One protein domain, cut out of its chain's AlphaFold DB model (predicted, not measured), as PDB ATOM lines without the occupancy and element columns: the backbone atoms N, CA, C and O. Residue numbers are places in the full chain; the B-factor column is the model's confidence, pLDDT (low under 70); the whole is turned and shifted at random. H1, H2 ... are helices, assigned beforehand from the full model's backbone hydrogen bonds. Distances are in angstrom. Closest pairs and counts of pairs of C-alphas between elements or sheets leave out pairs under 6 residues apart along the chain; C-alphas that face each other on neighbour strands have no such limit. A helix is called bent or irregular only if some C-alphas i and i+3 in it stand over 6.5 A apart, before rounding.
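This is residues 3 to 57 of the 203 residues of the protein "LysM peptidoglycan-binding domain-containing protein" of Nitrospira sp (UniProt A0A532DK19). Picture a hook with a long arm: three short helices, H1, H2 and H3, make a loose C-shaped head, with H2 as its back and H1 and H3 near its two ends, and the long helix H4 begins by the open side of this C and runs away from it. The head and arm together make a rod, and residues 41 to 47 of H4 and residues 50 to 55 stick out from the rest. The printed part has 55 residues with four named helices, in the order H1, H2, H3, H4, and no named strand, and the class is all helix. The whole is loose, with a radius of gyration of the C-alphas of 13.6 A, and its C-alphas span 42 by 17 by 15 A.

Begin at the first printed residue, where you find H1, residues 3 to 6. After one residue between them, H2 begins at Glu 8 and takes in residues 8 to 18. H1 and H2 only just touch, with 3 pairs of C-alphas within 8 A, and they touch only at the corner by their link; the closest C-alphas are those of Ala 3 and Val 11, 6.0 A apart. Go on to H3, residues 23 to 28, which touches H2. Their closest C-alphas, those of Ala 14 and Leu 26, are 6.7 A apart. H2 and H3 run the same way at a steep tilt of 68 degrees, only just short of about perpendicular. H1 and H3 are apart. Now look at H4, residues 34 to 51, which touches H1 with residues 35 to 39 alone; the closest C-alphas are those of Asn 5 and Thr 36, 5.5 A apart. H3 and H4 are close but not clearly touching, with the C-alphas of Ala 27 and Lys 37 the closest at 5.3 A. These two run opposite ways at a steep tilt of 49 degrees. H2 and H4 are apart. In the backbones of H2 and H3 every O i to N i+4 pair is within hydrogen-bond range, and in H4 12 of 14 pairs are. H1, with 4 residues, is too short for such a pair, and its one O i to N i+3 pair is not within range.

Find C-alpha 3 at (-39.740, -17.882, -29.851); there H1 begins, and it ends at residue 6. From Glu 8, H2 runs 15.4 A from first to last C-alpha and ends at Thr 18. H3 runs from Phe 23 to Arg 28, 8.7 A from first to last C-alpha. Then find C-alpha 34 at (-49.501, -23.703, -23.520); from there H4, the longest helix by residues with 18, runs 26.0 A to C-alpha 51 at (-55.889, -19.721, -48.411). H4 is irregular, but only just: C-alphas 37 and 40 are 6.6 A apart, and its line is a rough one. H4 also has a kink of 30 degrees near residue 41, and residues 41 to 47, which belong to it, stand free.

The two C-alphas farthest apart are those of Lys 17 in H2 and Glu 54 beyond H4, 42.4 A. From the first printed C-alpha, Ala 3, to the last, Gly 57, it is 31.4 A. The printed part has no cut, and in the full chain of 203 residues it begins at residue 3 and ends at residue 57. The links H1 to H2, H2 to H3 and H3 to H4 are tight, with 1, 4 and 5 residues between the helices. The mean pLDDT of the printed part is 84.3. Look for low confidence at residues 3 to 6, the four printed residues under 70; they make up H1, whose mean pLDDT is 62.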
ATOM      1  N   ALA A   3     -40.517 -18.883 -30.588       60.50
ATOM      2  CA  ALA A   3     -39.740 -17.882 -29.851       60.50
ATOM      3  C   ALA A   3     -40.433 -16.513 -29.741       60.50
ATOM      4  O   ALA A   3     -40.145 -15.778 -28.802       60.50
ATOM      5  N   TYR A   4     -41.378 -16.201 -30.637       62.50
ATOM      6  CA  TYR A   4     -42.122 -14.938 -30.616       62.50
ATOM      7  C   TYR A   4     -42.941 -14.771 -29.326       62.50
ATOM      8  O   TYR A   4     -43.023 -13.680 -28.774       62.50
ATOM      9  N   ASN A   5     -43.496 -15.871 -28.802       62.72
ATOM     10  CA  ASN A   5     -44.323 -15.859 -27.595       62.72
ATOM     11  C   ASN A   5     -43.522 -16.240 -26.328       62.72
ATOM     12  O   ASN A   5     -43.668 -15.618 -25.279       62.72
ATOM     13  N   ALA A   6     -42.630 -17.237 -26.409       63.94
ATOM     14  CA  ALA A   6     -41.857 -17.707 -25.250       63.94
ATOM     15  C   ALA A   6     -40.567 -16.922 -24.958       63.94
ATOM     16  O   ALA A   6     -40.022 -17.064 -23.855       63.94
ATOM     17  N   GLY A   7     -40.077 -16.141 -25.924       74.50
ATOM     18  CA  GLY A   7     -38.721 -15.602 -25.943       74.50
ATOM     19  C   GLY A   7     -37.696 -16.646 -26.397       74.50
ATOM     20  O   GLY A   7     -37.738 -17.811 -25.987       74.50
ATOM     21  N   GLU A   8     -36.742 -16.220 -27.223       78.44
ATOM     22  CA  GLU A   8     -35.722 -17.077 -27.842       78.44
ATOM     23  C   GLU A   8     -34.928 -17.897 -26.815       78.44
ATOM     24  O   GLU A   8     -34.822 -19.116 -26.932       78.44
ATOM     25  N   GLY A   9     -34.477 -17.270 -25.724       81.88
ATOM     26  CA  GLY A   9     -33.698 -17.954 -24.688       81.88
ATOM     27  C   GLY A   9     -34.446 -19.095 -23.983       81.88
ATOM     28  O   GLY A   9     -33.824 -20.078 -23.578       81.88
ATOM     29  N   LYS A  10     -35.778 -19.010 -23.846       82.38
ATOM     30  CA  LYS A  10     -36.581 -20.100 -23.263       82.38
ATOM     31  C   LYS A  10     -36.692 -21.273 -24.235       82.38
ATOM     32  O   LYS A  10     -36.565 -22.414 -23.801       82.38
ATOM     33  N   VAL A  11     -36.895 -20.991 -25.521       80.56
ATOM     34  CA  VAL A  11     -36.961 -22.019 -26.571       80.56
ATOM     35  C   VAL A  11     -35.612 -22.720 -26.712       80.56
ATOM     36  O   VAL A  11     -35.567 -23.942 -26.641       80.56
ATOM     37  N   MET A  12     -34.505 -21.973 -26.744       82.50
ATOM     38  CA  MET A  12     -33.152 -22.540 -26.807       82.50
ATOM     39  C   MET A  12     -32.829 -23.447 -25.612       82.50
ATOM     40  O   MET A  12     -32.221 -24.504 -25.769       82.50
ATOM     41  N   ARG A  13     -33.259 -23.076 -24.398       84.75
ATOM     42  CA  ARG A  13     -33.119 -23.944 -23.216       84.75
ATOM     43  C   ARG A  13     -33.966 -25.210 -23.323       84.75
ATOM     44  O   ARG A  13     -33.529 -26.254 -22.847       84.75
ATOM     45  N   ALA A  14     -35.158 -25.116 -23.911       84.75
ATOM     46  CA  ALA A  14     -36.012 -26.274 -24.141       84.75
ATOM     47  C   ALA A  14     -35.369 -27.233 -25.153       84.75
ATOM     48  O   ALA A  14     -35.192 -28.392 -24.798       84.75
ATOM     49  N   MET A  15     -34.907 -26.734 -26.308       86.50
ATOM     50  CA  MET A  15     -34.217 -27.523 -27.346       86.50
ATOM     51  C   MET A  15     -32.984 -28.244 -26.797       86.50
ATOM     52  O   MET A  15     -32.820 -29.445 -26.979       86.50
ATOM     53  N   ARG A  16     -32.139 -27.537 -26.030       88.00
ATOM     54  CA  ARG A  16     -30.956 -28.141 -25.391       88.00
ATOM     55  C   ARG A  16     -31.314 -29.250 -24.403       88.00
ATOM     56  O   ARG A  16     -30.545 -30.189 -24.245       88.00
ATOM     57  N   LYS A  17     -32.453 -29.130 -23.715       87.44
ATOM     58  CA  LYS A  17     -32.899 -30.102 -22.709       87.44
ATOM     59  C   LYS A  17     -33.627 -31.300 -23.324       87.44
ATOM     60  O   LYS A  17     -33.589 -32.372 -22.735       87.44
ATOM     61  N   THR A  18     -34.286 -31.121 -24.465       86.31
ATOM     62  CA  THR A  18     -34.917 -32.206 -25.233       86.31
ATOM     63  C   THR A  18     -33.973 -32.855 -26.232       86.31
ATOM     64  O   THR A  18     -34.319 -33.903 -26.758       86.31
ATOM     65  N   GLN A  19     -32.813 -32.238 -26.497       87.44
ATOM     66  CA  GLN A  19     -31.887 -32.618 -27.570       87.44
ATOM     67  C   GLN A  19     -32.592 -32.756 -28.929       87.44
ATOM     68  O   GLN A  19     -32.238 -33.602 -29.739       87.44
ATOM     69  N   SER A  20     -33.607 -31.923 -29.155       84.81
ATOM     70  CA  SER A  20     -34.414 -31.920 -30.371       84.81
ATOM     71  C   SER A  20     -34.643 -30.483 -30.810       84.81
ATOM     72  O   SER A  20     -34.816 -29.584 -29.976       84.81
ATOM     73  N   GLU A  21     -34.616 -30.281 -32.121       82.44
ATOM     74  CA  GLU A  21     -34.927 -29.007 -32.764       82.44
ATOM     75  C   GLU A  21     -36.379 -28.959 -33.264       82.44
ATOM     76  O   GLU A  21     -36.873 -27.889 -33.632       82.44
ATOM     77  N   ASP A  22     -37.089 -30.089 -33.194       86.12
ATOM     78  CA  ASP A  22     -38.446 -30.231 -33.698       86.12
ATOM     79  C   ASP A  22     -39.469 -29.620 -32.743       86.12
ATOM     80  O   ASP A  22     -39.533 -29.910 -31.542       86.12
ATOM     81  N   PHE A  23     -40.336 -28.773 -33.298       82.25
ATOM     82  CA  PHE A  23     -41.361 -28.090 -32.517       82.25
ATOM     83  C   PHE A  23     -42.308 -29.067 -31.812       82.25
ATOM     84  O   PHE A  23     -42.679 -28.822 -30.663       82.25
ATOM     85  N   ASP A  24     -42.667 -30.171 -32.465       83.75
ATOM     86  CA  ASP A  24     -43.587 -31.167 -31.915       83.75
ATOM     87  C   ASP A  24     -43.023 -31.840 -30.663       83.75
ATOM     88  O   ASP A  24     -43.745 -32.045 -29.680       83.75
ATOM     89  N   ASP A  25     -41.718 -32.108 -30.644       86.25
ATOM     90  CA  ASP A  25     -41.037 -32.659 -29.475       86.25
ATOM     91  C   ASP A  25     -41.060 -31.669 -28.319       86.25
ATOM     92  O   ASP A  25     -41.438 -32.019 -27.197       86.25
ATOM     93  N   LEU A  26     -40.763 -30.398 -28.596       85.44
ATOM     94  CA  LEU A  26     -40.860 -29.337 -27.600       85.44
ATOM     95  C   LEU A  26     -42.299 -29.166 -27.091       85.44
ATOM     96  O   LEU A  26     -42.507 -28.994 -25.883       85.44
ATOM     97  N   ALA A  27     -43.292 -29.239 -27.978       84.25
ATOM     98  CA  ALA A  27     -44.707 -29.077 -27.662       84.25
ATOM     99  C   ALA A  27     -45.262 -30.223 -26.804       84.25
ATOM    100  O   ALA A  27     -46.142 -29.990 -25.969       84.25
ATOM    101  N   ARG A  28     -44.703 -31.433 -26.910       87.88
ATOM    102  CA  ARG A  28     -45.030 -32.563 -26.024       87.88
ATOM    103  C   ARG A  28     -44.473 -32.405 -24.603       87.88
ATOM    104  O   ARG A  28     -45.000 -33.002 -23.666       87.88
ATOM    105  N   THR A  29     -43.480 -31.541 -24.384       87.06
ATOM    106  CA  THR A  29     -42.885 -31.324 -23.050       87.06
ATOM    107  C   THR A  29     -43.580 -30.245 -22.215       87.06
ATOM    108  O   THR A  29     -44.365 -29.441 -22.708       87.06
ATOM    109  N   ARG A  30     -43.250 -30.143 -20.921       86.75
ATOM    110  CA  ARG A  30     -43.665 -29.015 -20.055       86.75
ATOM    111  C   ARG A  30     -42.715 -27.805 -20.115       86.75
ATOM    112  O   ARG A  30     -42.868 -26.878 -19.323       86.75
ATOM    113  N   LEU A  31     -41.721 -27.808 -21.009       86.19
ATOM    114  CA  LEU A  31     -40.649 -26.801 -21.037       86.19
ATOM    115  C   LEU A  31     -41.092 -25.463 -21.644       86.19
ATOM    116  O   LEU A  31     -40.539 -24.414 -21.308       86.19
ATOM    117  N   ILE A  32     -42.126 -25.487 -22.485       85.94
ATOM    118  CA  ILE A  32     -42.769 -24.300 -23.055       85.94
ATOM    119  C   ILE A  32     -44.237 -24.219 -22.617       85.94
ATOM    120  O   ILE A  32     -44.899 -25.234 -22.388       85.94
ATOM    121  N   ARG A  33     -44.748 -22.992 -22.443       83.44
ATOM    122  CA  ARG A  33     -46.118 -22.746 -21.961       83.44
ATOM    123  C   ARG A  33     -47.148 -23.089 -23.035       83.44
ATOM    124  O   ARG A  33     -46.837 -23.046 -24.220       83.44
ATOM    125  N   ARG A  34     -48.390 -23.359 -22.616       83.88
ATOM    126  CA  ARG A  34     -49.501 -23.703 -23.520       83.88
ATOM    127  C   ARG A  34     -49.700 -22.665 -24.631       83.88
ATOM    128  O   ARG A  34     -49.747 -23.043 -25.791       83.88
ATOM    129  N   GLU A  35     -49.672 -21.377 -24.289       78.94
ATOM    130  CA  GLU A  35     -49.746 -20.261 -25.252       78.94
ATOM    131  C   GLU A  35     -48.691 -20.367 -26.365       78.94
ATOM    132  O   GLU A  35     -48.984 -20.146 -27.536       78.94
ATOM    133  N   THR A  36     -47.465 -20.765 -26.016       82.06
ATOM    134  CA  THR A  36     -46.363 -20.949 -26.966       82.06
ATOM    135  C   THR A  36     -46.567 -22.176 -27.854       82.06
ATOM    136  O   THR A  36     -46.259 -22.125 -29.042       82.06
ATOM    137  N   LYS A  37     -47.097 -23.269 -27.292       86.62
ATOM    138  CA  LYS A  37     -47.412 -24.497 -28.042       86.62
ATOM    139  C   LYS A  37     -48.534 -24.279 -29.051       86.62
ATOM    140  O   LYS A  37     -48.502 -24.829 -30.138       86.62
ATOM    141  N   GLU A  38     -49.521 -23.470 -28.687       85.88
ATOM    142  CA  GLU A  38     -50.674 -23.184 -29.541       85.88
ATOM    143  C   GLU A  38     -50.357 -22.145 -30.627       85.88
ATOM    144  O   GLU A  38     -51.090 -22.055 -31.607       85.88
ATOM    145  N   TYR A  39     -49.266 -21.382 -30.500       82.94
ATOM    146  CA  TYR A  39     -48.922 -20.314 -31.444       82.94
ATOM    147  C   TYR A  39     -48.692 -20.827 -32.873       82.94
ATOM    148  O   TYR A  39     -49.254 -20.278 -33.818       82.94
ATOM    149  N   VAL A  40     -47.888 -21.884 -33.035       84.69
ATOM    150  CA  VAL A  40     -47.571 -22.440 -34.363       84.69
ATOM    151  C   VAL A  40     -48.813 -23.066 -35.016       84.69
ATOM    152  O   VAL A  40     -49.142 -22.646 -36.125       84.69
ATOM    153  N   PRO A  41     -49.580 -23.952 -34.345       85.94
ATOM    154  CA  PRO A  41     -50.826 -24.481 -34.901       85.94
ATOM    155  C   PRO A  41     -51.855 -23.400 -35.248       85.94
ATOM    156  O   PRO A  41     -52.491 -23.492 -36.291       85.94
ATOM    157  N   ARG A  42     -52.007 -22.350 -34.426       88.12
ATOM    158  CA  ARG A  42     -52.930 -21.239 -34.731       88.12
ATOM    159  C   ARG A  42     -52.507 -20.460 -35.969       88.12
ATOM    160  O   ARG A  42     -53.359 -20.111 -36.777       88.12
ATOM    161  N   PHE A  43     -51.210 -20.202 -36.131       87.00
ATOM    162  CA  PHE A  43     -50.696 -19.542 -37.329       87.00
ATOM    163  C   PHE A  43     -50.912 -20.405 -38.580       87.00
ATOM    164  O   PHE A  43     -51.349 -19.899 -39.613       87.00
ATOM    165  N   MET A  44     -50.665 -21.717 -38.481       86.94
ATOM    166  CA  MET A  44     -50.945 -22.661 -39.567       86.94
ATOM    167  C   MET A  44     -52.435 -22.699 -39.916       86.94
ATOM    168  O   MET A  44     -52.775 -22.581 -41.086       86.94
ATOM    169  N   ALA A  45     -53.318 -22.788 -38.918       90.44
ATOM    170  CA  ALA A  45     -54.764 -22.751 -39.119       90.44
ATOM    171  C   ALA A  45     -55.207 -21.445 -39.793       90.44
ATOM    172  O   ALA A  45     -55.905 -21.496 -40.797       90.44
ATOM    173  N   ALA A  46     -54.737 -20.288 -39.313       91.19
ATOM    174  CA  ALA A  46     -55.028 -18.996 -39.936       91.19
ATOM    175  C   ALA A  46     -54.536 -18.932 -41.391       91.19
ATOM    176  O   ALA A  46     -55.244 -18.430 -42.254       91.19
ATOM    177  N   THR A  47     -53.359 -19.496 -41.683       90.69
ATOM    178  CA  THR A  47     -52.826 -19.581 -43.054       90.69
ATOM    179  C   THR A  47     -53.689 -20.482 -43.942       90.69
ATOM    180  O   THR A  47     -53.925 -20.155 -45.100       90.69
ATOM    181  N   ILE A  48     -54.154 -21.621 -43.421       91.25
ATOM    182  CA  ILE A  48     -55.023 -22.556 -44.149       91.25
ATOM    183  C   ILE A  48     -56.386 -21.916 -44.433       91.25
ATOM    184  O   ILE A  48     -56.856 -22.005 -45.566       91.25
ATOM    185  N   ILE A  49     -56.973 -21.238 -43.442       91.19
ATOM    186  CA  ILE A  49     -58.237 -20.501 -43.573       91.19
ATOM    187  C   ILE A  49     -58.088 -19.382 -44.602       91.19
ATOM    188  O   ILE A  49     -58.869 -19.317 -45.540       91.19
ATOM    189  N   ALA A  50     -57.045 -18.554 -44.495       87.56
ATOM    190  CA  ALA A  50     -56.809 -17.449 -45.423       87.56
ATOM    191  C   ALA A  50     -56.587 -17.910 -46.873       87.56
ATOM    192  O   ALA A  50     -56.895 -17.176 -47.805       87.56
ATOM    193  N   LYS A  51     -56.051 -19.121 -47.078       90.25
ATOM    194  CA  LYS A  51     -55.889 -19.721 -48.411       90.25
ATOM    195  C   LYS A  51     -57.165 -20.368 -48.955       90.25
ATOM    196  O   LYS A  51     -57.235 -20.585 -50.157       90.25
ATOM    197  N   ASN A  52     -58.124 -20.712 -48.096       92.25
ATOM    198  CA  ASN A  52     -59.357 -21.408 -48.476       92.25
ATOM    199  C   ASN A  52     -60.581 -20.812 -47.749       92.25
ATOM    200  O   ASN A  52     -61.298 -21.558 -47.082       92.25
ATOM    201  N   PRO A  53     -60.821 -19.491 -47.826       89.62
ATOM    202  CA  PRO A  53     -61.806 -18.806 -46.985       89.62
ATOM    203  C   PRO A  53     -63.214 -19.402 -47.132       89.62
ATOM    204  O   PRO A  53     -63.833 -19.751 -46.125       89.62
ATOM    205  N   GLU A  54     -63.649 -19.652 -48.369       91.31
ATOM    206  CA  GLU A  54     -64.970 -20.211 -48.687       91.31
ATOM    207  C   GLU A  54     -65.206 -21.588 -48.045       91.31
ATOM    208  O   GLU A  54     -66.287 -21.861 -47.525       91.31
ATOM    209  N   GLN A  55     -64.182 -22.453 -47.997       92.88
ATOM    210  CA  GLN A  55     -64.285 -23.788 -47.381       92.88
ATOM    211  C   GLN A  55     -64.526 -23.726 -45.871       92.88
ATOM    212  O   GLN A  55     -65.041 -24.676 -45.281       92.88
ATOM    213  N   PHE A  56     -64.142 -22.616 -45.243       90.31
ATOM    214  CA  PHE A  56     -64.347 -22.361 -43.824       90.31
ATOM    215  C   PHE A  56     -65.493 -21.371 -43.565       90.31
ATOM    216  O   PHE A  56     -65.653 -20.927 -42.430       90.31
ATOM    217  N   GLY A  57     -66.307 -21.061 -44.584       88.06
ATOM    218  CA  GLY A  57     -67.486 -20.200 -44.469       88.06
ATOM    219  C   GLY A  57     -67.182 -18.702 -44.415       88.06
ATOM    220  O   GLY A  57     -68.031 -17.943 -43.962       88.06
TER     221      GLY A  57